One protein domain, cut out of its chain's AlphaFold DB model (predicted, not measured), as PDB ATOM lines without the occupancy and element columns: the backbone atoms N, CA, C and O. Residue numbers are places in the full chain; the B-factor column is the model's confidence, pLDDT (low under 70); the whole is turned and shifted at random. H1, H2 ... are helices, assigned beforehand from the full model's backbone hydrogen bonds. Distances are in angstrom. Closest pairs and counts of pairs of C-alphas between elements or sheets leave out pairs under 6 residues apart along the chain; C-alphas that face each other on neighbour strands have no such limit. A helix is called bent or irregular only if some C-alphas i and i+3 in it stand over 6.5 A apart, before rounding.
ATOM      1  N   VAL A  98     188.042 221.096 264.151       96.94
ATOM      2  CA  VAL A  98     188.627 222.304 263.544       96.94
ATOM      3  C   VAL A  98     188.641 223.477 264.528       96.94
ATOM      4  O   VAL A  98     189.675 224.115 264.699       96.94
ATOM      5  N   ASP A  99     187.547 223.687 265.263       96.12
ATOM      6  CA  ASP A  99     187.452 224.759 266.261       96.12
ATOM      7  C   ASP A  99     188.499 224.619 267.375       96.12
ATOM      8  O   ASP A  99     189.088 225.608 267.800       96.12
ATOM      9  N   ARG A 100     188.801 223.390 267.817       95.62
ATOM     10  CA  ARG A 100     189.828 223.126 268.840       95.62
ATOM     11  C   ARG A 100     191.237 223.357 268.308       95.62
ATOM     12  O   ARG A 100     192.085 223.857 269.041       95.62
ATOM     13  N   VAL A 101     191.484 222.990 267.052       97.50
ATOM     14  CA  VAL A 101     192.769 223.251 266.392       97.50
ATOM     15  C   VAL A 101     192.996 224.754 266.272       97.50
ATOM     16  O   VAL A 101     194.052 225.234 266.670       97.50
ATOM     17  N   HIS A 102     191.997 225.503 265.795       97.56
ATOM     18  CA  HIS A 102     192.071 226.961 265.704       97.56
ATOM     19  C   HIS A 102     192.257 227.619 267.073       97.56
ATOM     20  O   HIS A 102     193.051 228.546 267.194       97.56
ATOM     21  N   MET A 103     191.575 227.117 268.105       97.25
ATOM     22  CA  MET A 103     191.698 227.631 269.468       97.25
ATOM     23  C   MET A 103     193.120 227.456 270.023       97.25
ATOM     24  O   MET A 103     193.701 228.397 270.550       97.25
ATOM     25  N   LEU A 104     193.727 226.278 269.846       97.06
ATOM     26  CA  LEU A 104     195.119 226.048 270.247       97.06
ATOM     27  C   LEU A 104     196.114 226.863 269.407       97.06
ATOM     28  O   LEU A 104     197.041 227.449 269.958       97.06
ATOM     29  N   ALA A 105     195.919 226.925 268.086       97.62
ATOM     30  CA  ALA A 105     196.775 227.703 267.191       97.62
ATOM     31  C   ALA A 105     196.771 229.191 267.564       97.62
ATOM     32  O   ALA A 105     197.831 229.770 267.790       97.62
ATOM     33  N   GLY A 106     195.585 229.781 267.725       98.12
ATOM     34  CA  GLY A 106     195.465 231.180 268.117       98.12
ATOM     35  C   GLY A 106     195.964 231.446 269.539       98.12
ATOM     36  O   GLY A 106     196.447 232.541 269.806       98.12
ATOM     37  N   PHE A 107     195.916 230.457 270.440       98.31
ATOM     38  CA  PHE A 107     196.471 230.589 271.784       98.31
ATOM     39  C   PHE A 107     197.990 230.739 271.716       98.31
ATOM     40  O   PHE A 107     198.559 231.650 272.314       98.31
ATOM     41  N   TRP A 108     198.653 229.893 270.926       98.00
ATOM     42  CA  TRP A 108     200.088 230.013 270.687       98.00
ATOM     43  C   TRP A 108     200.469 231.306 269.965       98.00
ATOM     44  O   TRP A 108     201.469 231.922 270.333       98.00
ATOM     45  N   ASP A 109     199.667 231.754 269.000       97.38
ATOM     46  CA  ASP A 109     199.878 233.048 268.345       97.38
ATOM     47  C   ASP A 109     199.748 234.209 269.341       97.38
ATOM     48  O   ASP A 109     200.605 235.092 269.372       97.38
ATOM     49  N   ALA A 110     198.730 234.188 270.208       97.75
ATOM     50  CA  ALA A 110     198.540 235.194 271.249       97.75
ATOM     51  C   ALA A 110     199.730 235.239 272.218       97.75
ATOM     52  O   ALA A 110     200.203 236.325 272.557       97.75
ATOM     53  N   LEU A 111     200.267 234.078 272.614       97.12
ATOM     54  CA  LEU A 111     201.477 234.002 273.438       97.12
ATOM     55  C   LEU A 111     202.683 234.620 272.724       97.12
ATOM     56  O   LEU A 111     203.387 235.427 273.319       97.12
ATOM     57  N   MET A 112     202.913 234.300 271.447       96.19
ATOM     58  CA  MET A 112     204.038 234.862 270.684       96.19
ATOM     59  C   MET A 112     203.918 236.379 270.442       96.19
ATOM     60  O   MET A 112     204.918 237.040 270.165       96.19
ATOM     61  N   LEU A 113     202.713 236.942 270.557       96.25
ATOM     62  CA  LEU A 113     202.458 238.386 270.494       96.25
ATOM     63  C   LEU A 113     202.507 239.075 271.867       96.25
ATOM     64  O   LEU A 113     202.534 240.307 271.930       96.25
ATOM     65  N   HIS A 114     202.521 238.317 272.964       97.56
ATOM     66  CA  HIS A 114     202.581 238.867 274.312       97.56
ATOM     67  C   HIS A 114     203.941 239.533 274.578       97.56
ATOM     68  O   HIS A 114     204.988 239.061 274.135       97.56
ATOM     69  N   ARG A 115     203.955 240.619 275.366       96.50
ATOM     70  CA  ARG A 115     205.169 241.422 275.626       96.50
ATOM     71  C   ARG A 115     206.344 240.608 276.189       96.50
ATOM     72  O   ARG A 115     207.489 240.908 275.878       96.50
ATOM     73  N   TYR A 116     206.055 239.570 276.980       96.94
ATOM     74  CA  TYR A 116     207.079 238.699 277.575       96.94
ATOM     75  C   TYR A 116     207.783 237.810 276.553       96.94
ATOM     76  O   TYR A 116     208.907 237.394 276.804       96.94
ATOM     77  N   TRP A 117     207.169 237.544 275.398       96.75
ATOM     78  CA  TRP A 117     207.783 236.713 274.364       96.75
ATOM     79  C   TRP A 117     209.062 237.343 273.801       96.75
ATOM     80  O   TRP A 117     210.068 236.662 273.613       96.75
ATOM     81  N   SER A 118     209.028 238.657 273.576       93.88
ATOM     82  CA  SER A 118     210.146 239.437 273.026       93.88
ATOM     83  C   SER A 118     210.955 240.165 274.102       93.88
ATOM     84  O   SER A 118     211.728 241.060 273.772       93.88
ATOM     85  N   SER A 119     210.746 239.834 275.377       95.06
ATOM     86  CA  SER A 119     211.494 240.439 276.476       95.06
ATOM     87  C   SER A 119     212.930 239.929 276.524       95.06
ATOM     88  O   SER A 119     213.191 238.769 276.204       95.06
ATOM     89  N   ASP A 120     213.841 240.787 276.980       93.88
ATOM     90  CA  ASP A 120     215.226 240.420 277.284       93.88
ATOM     91  C   ASP A 120     215.358 239.705 278.644       93.88
ATOM     92  O   ASP A 120     216.419 239.154 278.945       93.88
ATOM     93  N   ASP A 121     214.304 239.697 279.474       94.25
ATOM     94  CA  ASP A 121     214.291 238.963 280.742       94.25
ATOM     95  C   ASP A 121     213.913 237.482 280.515       94.25
ATOM     96  O   ASP A 121     212.767 237.169 280.165       94.25
ATOM     97  N   PRO A 122     214.835 236.528 280.753       92.12
ATOM     98  CA  PRO A 122     214.543 235.106 280.598       92.12
ATOM     99  C   PRO A 122     213.473 234.596 281.576       92.12
ATOM    100  O   PRO A 122     212.829 233.587 281.288       92.12
ATOM    101  N   LEU A 123     213.256 235.258 282.721       94.38
ATOM    102  CA  LEU A 123     212.186 234.891 283.652       94.38
ATOM    103  C   LEU A 123     210.806 235.235 283.095       94.38
ATOM    104  O   LEU A 123     209.872 234.470 283.317       94.38
ATOM    105  N   GLU A 124     210.677 236.332 282.350       95.94
ATOM    106  CA  GLU A 124     209.420 236.710 281.698       95.94
ATOM    107  C   GLU A 124     209.041 235.701 280.607       95.94
ATOM    108  O   GLU A 124     207.912 235.203 280.582       95.94
ATOM    109  N   GLN A 125     210.000 235.313 279.758       95.88
ATOM    110  CA  GLN A 125     209.791 234.254 278.762       95.88
ATOM    111  C   GLN A 125     209.443 232.913 279.429       95.88
ATOM    112  O   GLN A 125     208.504 232.232 279.016       95.88
ATOM    113  N   CYS A 126     210.163 232.546 280.494       95.19
ATOM    114  CA  CYS A 126     209.898 231.328 281.260       95.19
ATOM    115  C   CYS A 126     208.499 231.342 281.892       95.19
ATOM    116  O   CYS A 126     207.784 230.345 281.814       95.19
ATOM    117  N   ALA A 127     208.066 232.477 282.452       97.12
ATOM    118  CA  ALA A 127     206.729 232.638 283.016       97.12
ATOM    119  C   ALA A 127     205.641 232.394 281.966       97.12
ATOM    120  O   ALA A 127     204.674 231.684 282.234       97.12
ATOM    121  N   LEU A 128     205.832 232.921 280.757       97.31
ATOM    122  CA  LEU A 128     204.899 232.739 279.651       97.31
ATOM    123  C   LEU A 128     204.801 231.266 279.212       97.31
ATOM    124  O   LEU A 128     203.705 230.757 278.974       97.31
ATOM    125  N   LEU A 129     205.936 230.559 279.150       97.31
ATOM    126  CA  LEU A 129     205.962 229.136 278.802       97.31
ATOM    127  C   LEU A 129     205.443 228.223 279.930       97.31
ATOM    128  O   LEU A 129     204.870 227.169 279.649       97.31
ATOM    129  N   MET A 130     205.612 228.615 281.196       97.56
ATOM    130  CA  MET A 130     204.983 227.933 282.333       97.56
ATOM    131  C   MET A 130     203.469 228.104 282.306       97.56
ATOM    132  O   MET A 130     202.747 227.112 282.363       97.56
ATOM    133  N   TYR A 131     202.999 229.342 282.142       98.00
ATOM    134  CA  TYR A 131     201.579 229.643 282.008       98.00
ATOM    135  C   TYR A 131     200.950 228.811 280.886       98.00
ATOM    136  O   TYR A 131     199.945 228.138 281.107       98.00
ATOM    137  N   GLN A 132     201.566 228.763 279.697       97.44
ATOM    138  CA  GLN A 132     200.973 227.995 278.599       97.44
ATOM    139  C   GLN A 132     200.915 226.492 278.860       97.44
ATOM    140  O   GLN A 132     199.981 225.826 278.408       97.44
ATOM    141  N   GLU A 133     201.904 225.950 279.573       97.44
ATOM    142  CA  GLU A 133     201.920 224.538 279.934       97.44
ATOM    143  C   GLU A 133     200.756 224.218 280.871       97.44
ATOM    144  O   GLU A 133     199.988 223.289 280.605       97.44
ATOM    145  N   ASP A 134     200.600 225.020 281.924       97.44
ATOM    146  CA  ASP A 134     199.552 224.855 282.928       97.44
ATOM    147  C   ASP A 134     198.160 224.994 282.297       97.44
ATOM    148  O   ASP A 134     197.310 224.111 282.470       97.44
ATOM    149  N   GLN A 135     197.952 226.028 281.474       97.69
ATOM    150  CA  GLN A 135     196.691 226.250 280.766       97.69
ATOM    151  C   GLN A 135     196.357 225.096 279.822       97.69
ATOM    152  O   GLN A 135     195.238 224.584 279.849       97.69
ATOM    153  N   ARG A 136     197.318 224.603 279.029       97.25
ATOM    154  CA  ARG A 136     197.069 223.455 278.145       97.25
ATOM    155  C   ARG A 136     196.777 222.182 278.918       97.25
ATOM    156  O   ARG A 136     195.861 221.454 278.536       97.25
ATOM    157  N   ARG A 137     197.532 221.882 279.980       97.31
ATOM    158  CA  ARG A 137     197.279 220.701 280.825       97.31
ATOM    159  C   ARG A 137     195.850 220.745 281.358       97.31
ATOM    160  O   ARG A 137     195.101 219.785 281.168       97.31
ATOM    161  N   ALA A 138     195.458 221.863 281.961       96.94
ATOM    162  CA  ALA A 138     194.131 222.037 282.533       96.94
ATOM    163  C   ALA A 138     193.027 222.000 281.455       96.94
ATOM    164  O   ALA A 138     192.018 221.316 281.631       96.94
ATOM    165  N   TRP A 139     193.252 222.626 280.299       97.25
ATOM    166  CA  TRP A 139     192.314 222.630 279.176       97.25
ATOM    167  C   TRP A 139     192.079 221.223 278.613       97.25
ATOM    168  O   TRP A 139     190.934 220.787 278.493       97.25
ATOM    169  N   HIS A 140     193.143 220.449 278.367       96.38
ATOM    170  CA  HIS A 140     193.032 219.049 277.937       96.38
ATOM    171  C   HIS A 140     192.295 218.170 278.961       96.38
ATOM    172  O   HIS A 140     191.569 217.253 278.571       96.38
ATOM    173  N   HIS A 141     192.451 218.441 280.262       96.31
ATOM    174  CA  HIS A 141     191.693 217.757 281.314       96.31
ATOM    175  C   HIS A 141     190.207 218.134 281.334       96.31
ATOM    176  O   HIS A 141     189.387 217.290 281.696       96.31
ATOM    177  N   ALA A 142     189.857 219.357 280.930       96.19
ATOM    178  CA  ALA A 142     188.484 219.855 280.925       96.19
ATOM    179  C   ALA A 142     187.668 219.410 279.697       96.19
ATOM    180  O   ALA A 142     186.459 219.220 279.806       96.19
ATOM    181  N   ILE A 143     188.311 219.160 278.546       93.75
ATOM    182  CA  ILE A 143     187.653 218.706 277.303       93.75
ATOM    183  C   ILE A 143     186.626 217.571 277.497       93.75
ATOM    184  O   ILE A 143     185.536 217.680 276.932       93.75
ATOM    185  N   PRO A 144     186.943 216.460 278.197       93.19
ATOM    186  CA  PRO A 144     186.010 215.342 278.345       93.19
ATOM    187  C   PRO A 144     184.919 215.576 279.402       93.19
ATOM    188  O   PRO A 144     184.045 214.722 279.554       93.19
ATOM    189  N   LEU A 145     184.975 216.671 280.165       93.69
ATOM    190  CA  LEU A 145     184.000 216.972 281.213       93.69
ATOM    191  C   LEU A 145     182.694 217.506 280.613       93.69
ATOM    192  O   LEU A 145     182.670 218.024 279.499       93.69
ATOM    193  N   LEU A 146     181.600 217.410 281.375       89.69
ATOM    194  CA  LEU A 146     180.272 217.866 280.939       89.69
ATOM    195  C   LEU A 146     180.238 219.368 280.618       89.69
ATOM    196  O   LEU A 146     179.559 219.781 279.683       89.69
ATOM    197  N   GLU A 147     180.972 220.166 281.392       89.88
ATOM    198  CA  GLU A 147     181.089 221.618 281.204       89.88
ATOM    199  C   GLU A 147     181.971 221.978 279.998       89.88
ATOM    200  O   GLU A 147     181.869 223.081 279.465       89.88
ATOM    201  N   GLY A 148     182.789 221.031 279.530       90.25
ATOM    202  CA  GLY A 148     183.778 221.245 278.485       90.25
ATOM    203  C   GLY A 148     184.960 222.099 278.943       90.25
ATOM    204  O   GLY A 148     185.103 222.456 280.112       90.25
ATOM    205  N   ALA A 149     185.840 222.405 277.994       93.25
ATOM    206  CA  ALA A 149     186.962 223.305 278.215       93.25
ATOM    207  C   ALA A 149     186.582 224.751 277.857       93.25
ATOM    208  O   ALA A 149     185.723 224.975 277.002       93.25
ATOM    209  N   TRP A 150     187.230 225.725 278.500       94.94
ATOM    210  CA  TRP A 150     187.056 227.148 278.197       94.94
ATOM    211  C   TRP A 150     187.741 227.535 276.881       94.94
ATOM    212  O   TRP A 150     188.479 226.746 276.283       94.94
ATOM    213  N   ASP A 151     187.501 228.766 276.436       94.88
ATOM    214  CA  ASP A 151     188.232 229.344 275.315       94.88
ATOM    215  C   ASP A 151     189.665 229.692 275.745       94.88
ATOM    216  O   ASP A 151     189.903 230.713 276.389       94.88
ATOM    217  N   ILE A 152     190.618 228.816 275.411       96.12
ATOM    218  CA  ILE A 152     192.033 229.002 275.758       96.12
ATOM    219  C   ILE A 152     192.691 230.129 274.944       96.12
ATOM    220  O   ILE A 152     193.785 230.551 275.290       96.12
ATOM    221  N   LEU A 153     192.041 230.674 273.904       94.56
ATOM    222  CA  LEU A 153     192.571 231.812 273.134       94.56
ATOM    223  C   LEU A 153     192.785 233.066 273.988       94.56
ATOM    224  O   LEU A 153     193.643 233.891 273.671       94.56
ATOM    225  N   VAL A 154     191.981 233.235 275.039       94.56
ATOM    226  CA  VAL A 154     192.022 234.414 275.902       94.56
ATOM    227  C   VAL A 154     193.111 234.230 276.954       94.56
ATOM    228  O   VAL A 154     193.001 233.379 277.836       94.56
ATOM    229  N   LEU A 155     194.167 235.041 276.864       96.44
ATOM    230  CA  LEU A 155     195.232 235.057 277.863       96.44
ATOM    231  C   LEU A 155     194.757 235.748 279.145       96.44
ATOM    232  O   LEU A 155     194.171 236.829 279.095       96.44
ATOM    233  N   ASP A 156     195.055 235.142 280.290       96.62
ATOM    234  CA  ASP A 156     194.889 235.760 281.598       96.62
ATOM    235  C   ASP A 156     196.203 236.450 282.002       96.62
ATOM    236  O   ASP A 156     197.116 235.835 282.557       96.62
ATOM    237  N   ASP A 157     196.309 237.747 281.699       95.56
ATOM    238  CA  ASP A 157     197.486 238.561 282.036       95.56
ATOM    239  C   ASP A 157     197.777 238.591 283.549       95.56
ATOM    240  O   ASP A 157     198.934 238.753 283.959       95.56
ATOM    241  N   LEU A 158     196.749 238.438 284.395       96.25
ATOM    242  CA  LEU A 158     196.929 238.388 285.843       96.25
ATOM    243  C   LEU A 158     197.605 237.076 286.247       96.25
ATOM    244  O   LEU A 158     198.558 237.112 287.023       96.25
ATOM    245  N   ASP A 159     197.168 235.945 285.694       96.56
ATOM    246  CA  ASP A 159     197.787 234.639 285.949       96.56
ATOM    247  C   ASP A 159     199.225 234.568 285.398       96.56
ATOM    248  O   ASP A 159     200.138 234.083 286.075       96.56
ATOM    249  N   ILE A 160     199.478 235.158 284.222       97.19
ATOM    250  CA  ILE A 160     200.837 235.316 283.678       97.19
ATOM    251  C   ILE A 160     201.714 236.125 284.646       97.19
ATOM    252  O   ILE A 160     202.831 235.710 284.972       97.19
ATOM    253  N   THR A 161     201.210 237.255 285.150       96.44
ATOM    254  CA  THR A 161     201.939 238.114 286.101       96.44
ATOM    255  C   THR A 161     202.189 237.389 287.427       96.44
ATOM    256  O   THR A 161     203.310 237.386 287.926       96.44
ATOM    257  N   CYS A 162     201.193 236.689 287.974       96.12
ATOM    258  CA  CYS A 162     201.356 235.877 289.182       96.12
ATOM    259  C   CYS A 162     202.370 234.739 288.988       96.12
ATOM    260  O   CYS A 162     203.135 234.420 289.903       96.12
ATOM    261  N   THR A 163     202.404 234.128 287.804       95.88
ATOM    262  CA  THR A 163     203.402 233.111 287.448       95.88
ATOM    263  C   THR A 163     204.806 233.710 287.433       95.88
ATOM    264  O   THR A 163     205.723 233.134 288.029       95.88
ATOM    265  N   PHE A 164     204.966 234.895 286.839       96.12
ATOM    266  CA  PHE A 164     206.219 235.643 286.864       96.12
ATOM    267  C   PHE A 164     206.652 235.998 288.292       96.12
ATOM    268  O   PHE A 164     207.768 235.660 288.683       96.12
ATOM    269  N   ASP A 165     205.771 236.576 289.109       95.38
ATOM    270  CA  ASP A 165     206.079 236.953 290.495       95.38
ATOM    271  C   ASP A 165     206.554 235.746 291.317       95.38
ATOM    272  O   ASP A 165     207.537 235.813 292.062       95.38
ATOM    273  N   ARG A 166     205.904 234.586 291.143       93.94
ATOM    274  CA  ARG A 166     206.311 233.332 291.796       93.94
ATOM    275  C   ARG A 166     207.709 232.888 291.370       93.94
ATOM    276  O   ARG A 166     208.481 232.439 292.226       93.94
ATOM    277  N   LEU A 167     208.029 232.983 290.079       92.94
ATOM    278  CA  LEU A 167     209.353 232.663 289.543       92.94
ATOM    279  C   LEU A 167     210.413 233.630 290.059       92.94
ATOM    280  O   LEU A 167     211.434 233.185 290.585       92.94
ATOM    281  N   TYR A 168     210.132 234.926 290.000       92.75
ATOM    282  CA  TYR A 168     211.000 235.979 290.501       92.75
ATOM    283  C   TYR A 168     211.325 235.774 291.986       92.75
ATOM    284  O   TYR A 168     212.492 235.689 292.371       92.75
ATOM    285  N   CYS A 169     210.310 235.565 292.833       92.69
ATOM    286  CA  CYS A 169     210.510 235.285 294.256       92.69
ATOM    287  C   CYS A 169     211.282 233.981 294.511       92.69
ATOM    288  O   CYS A 169     211.962 233.845 295.531       92.69
ATOM    289  N   LYS A 170     211.143 232.967 293.650       91.69
ATOM    290  CA  LYS A 170     211.912 231.719 293.765       91.69
ATOM    291  C   LYS A 170     213.383 231.955 293.424       91.69
ATOM    292  O   LYS A 170     214.245 231.484 294.164       91.69
ATOM    293  N   GLU A 171     213.655 232.691 292.353       90.12
ATOM    294  CA  GLU A 171     215.015 232.977 291.907       90.12
ATOM    295  C   GLU A 171     215.749 233.894 292.887       90.12
ATOM    296  O   GLU A 171     216.870 233.588 293.290       90.12
ATOM    297  N   HIS A 172     215.089 234.939 293.389       87.75
ATOM    298  CA  HIS A 172     215.678 235.819 294.396       87.75
ATOM    299  C   HIS A 172     216.049 235.054 295.675       87.75
ATOM    300  O   HIS A 172     217.169 235.164 296.167       87.75
ATOM    301  N   ARG A 173     215.162 234.176 296.169       89.06
ATOM    302  CA  ARG A 173     215.466 233.315 297.328       89.06
ATOM    303  C   ARG A 173     216.654 232.386 297.081       89.06
ATOM    304  O   ARG A 173     217.408 232.106 298.010       89.06
ATOM    305  N   ARG A 174     216.823 231.893 295.850       89.38
ATOM    306  CA  ARG A 174     217.970 231.056 295.466       89.38
ATOM    307  C   ARG A 174     219.270 231.856 295.524       89.38
ATOM    308  O   ARG A 174     220.259 231.351 296.050       89.38
ATOM    309  N   ILE A 175     219.254 233.084 295.010       86.81
ATOM    310  CA  ILE A 175     220.401 233.997 295.030       86.81
ATOM    311  C   ILE A 175     220.765 234.367 296.471       86.81
ATOM    312  O   ILE A 175     221.929 234.238 296.846       86.81
ATOM    313  N   ASP A 176     219.783 234.731 297.299       85.25
ATOM    314  CA  ASP A 176     220.002 235.059 298.714       85.25
ATOM    315  C   ASP A 176     220.598 233.872 299.481       85.25
ATOM    316  O   ASP A 176     221.530 234.025 300.273       85.25
ATOM    317  N   HIS A 177     220.088 232.664 299.228       84.62
ATOM    318  CA  HIS A 177     220.616 231.444 299.829       84.62
ATOM    319  C   HIS A 177     222.064 231.165 299.393       84.62
ATOM    320  O   HIS A 177     222.906 230.854 300.236       84.62
TER     321      HIS A 177
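What this domain is: This is residues 98 to 177 of the 199 residues of an uncharacterized protein of Rhizopogon vinicolor AM-OR11-026 (UniProt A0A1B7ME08). Two helices, H1 and H2, lie loosely side by side and run opposite ways, and a third, H3, crosses the first part of H2 steeply and carries on past it, so that its last residues, 172 to 177, stick out at one end. H2 is in the middle, with H1 near it and H3 packed on it; from the far end of H2 a long link, residues 143 to 156, folds back to where H3 begins. The printed part has 80 residues with three named helices, in the order H1, H2, H3, and no named strand; the class is all helix. The whole is only just loose, close to compact, with a radius of gyration of the C-alphas of 14.4 A, and its outline is elongated, spanning 47 by 26 by 15 A.

How they stand to each other: H2, residues 122 to 142, touches H3, residues 157 to 177. Their closest C-alphas are those of Ala 127 and Phe 164, 4.9 A apart. H2 touches H3 with residues 123 to 131 alone, and H3 touches H2 with residues 159 to 168 alone. The two helices run opposite ways at a steep tilt of 53 degrees. H1, residues 98 to 113, is close to H2 but not clearly touching it, with 2 pairs of C-alphas within 8 A. The closest are those of Leu 111 and Leu 128, 7.2 A apart. H1 and H2 run opposite ways at a shallow tilt of 15 degrees. H1 and H3 are apart. In H1, H2 and H3 every O i to N i+4 pair is within hydrogen-bond range.

Where its parts are: H2 measures 30.2 A from its first to its last C-alpha, from C-alpha 122 at (214.543, 235.106, 280.598) to C-alpha 142 at (188.484, 219.855, 280.925). H3 is nearly as long, 30.0 A, and ends at C-alpha 177, at (220.616, 231.444, 299.829). H1 is the shortest, 22.3 A, and begins at C-alpha 98, at (188.627, 222.304, 263.544). None of the three helices is bent or irregular.

The domain as a whole: The two C-alphas farthest apart are those of Val 98 and His 177, the first and last printed residues, at 49.2 A. The printed part has no cut. The link from H1 to H2, 8 residues, is short; the link from H2 to H3, 14 residues, is long, and its C-alphas lie 7 to 24 A from the mean of the C-alphas. Residues 172 to 177, which belong to H3, stand free. The mean pLDDT of the printed part is 95.0, and no printed residue is under 70.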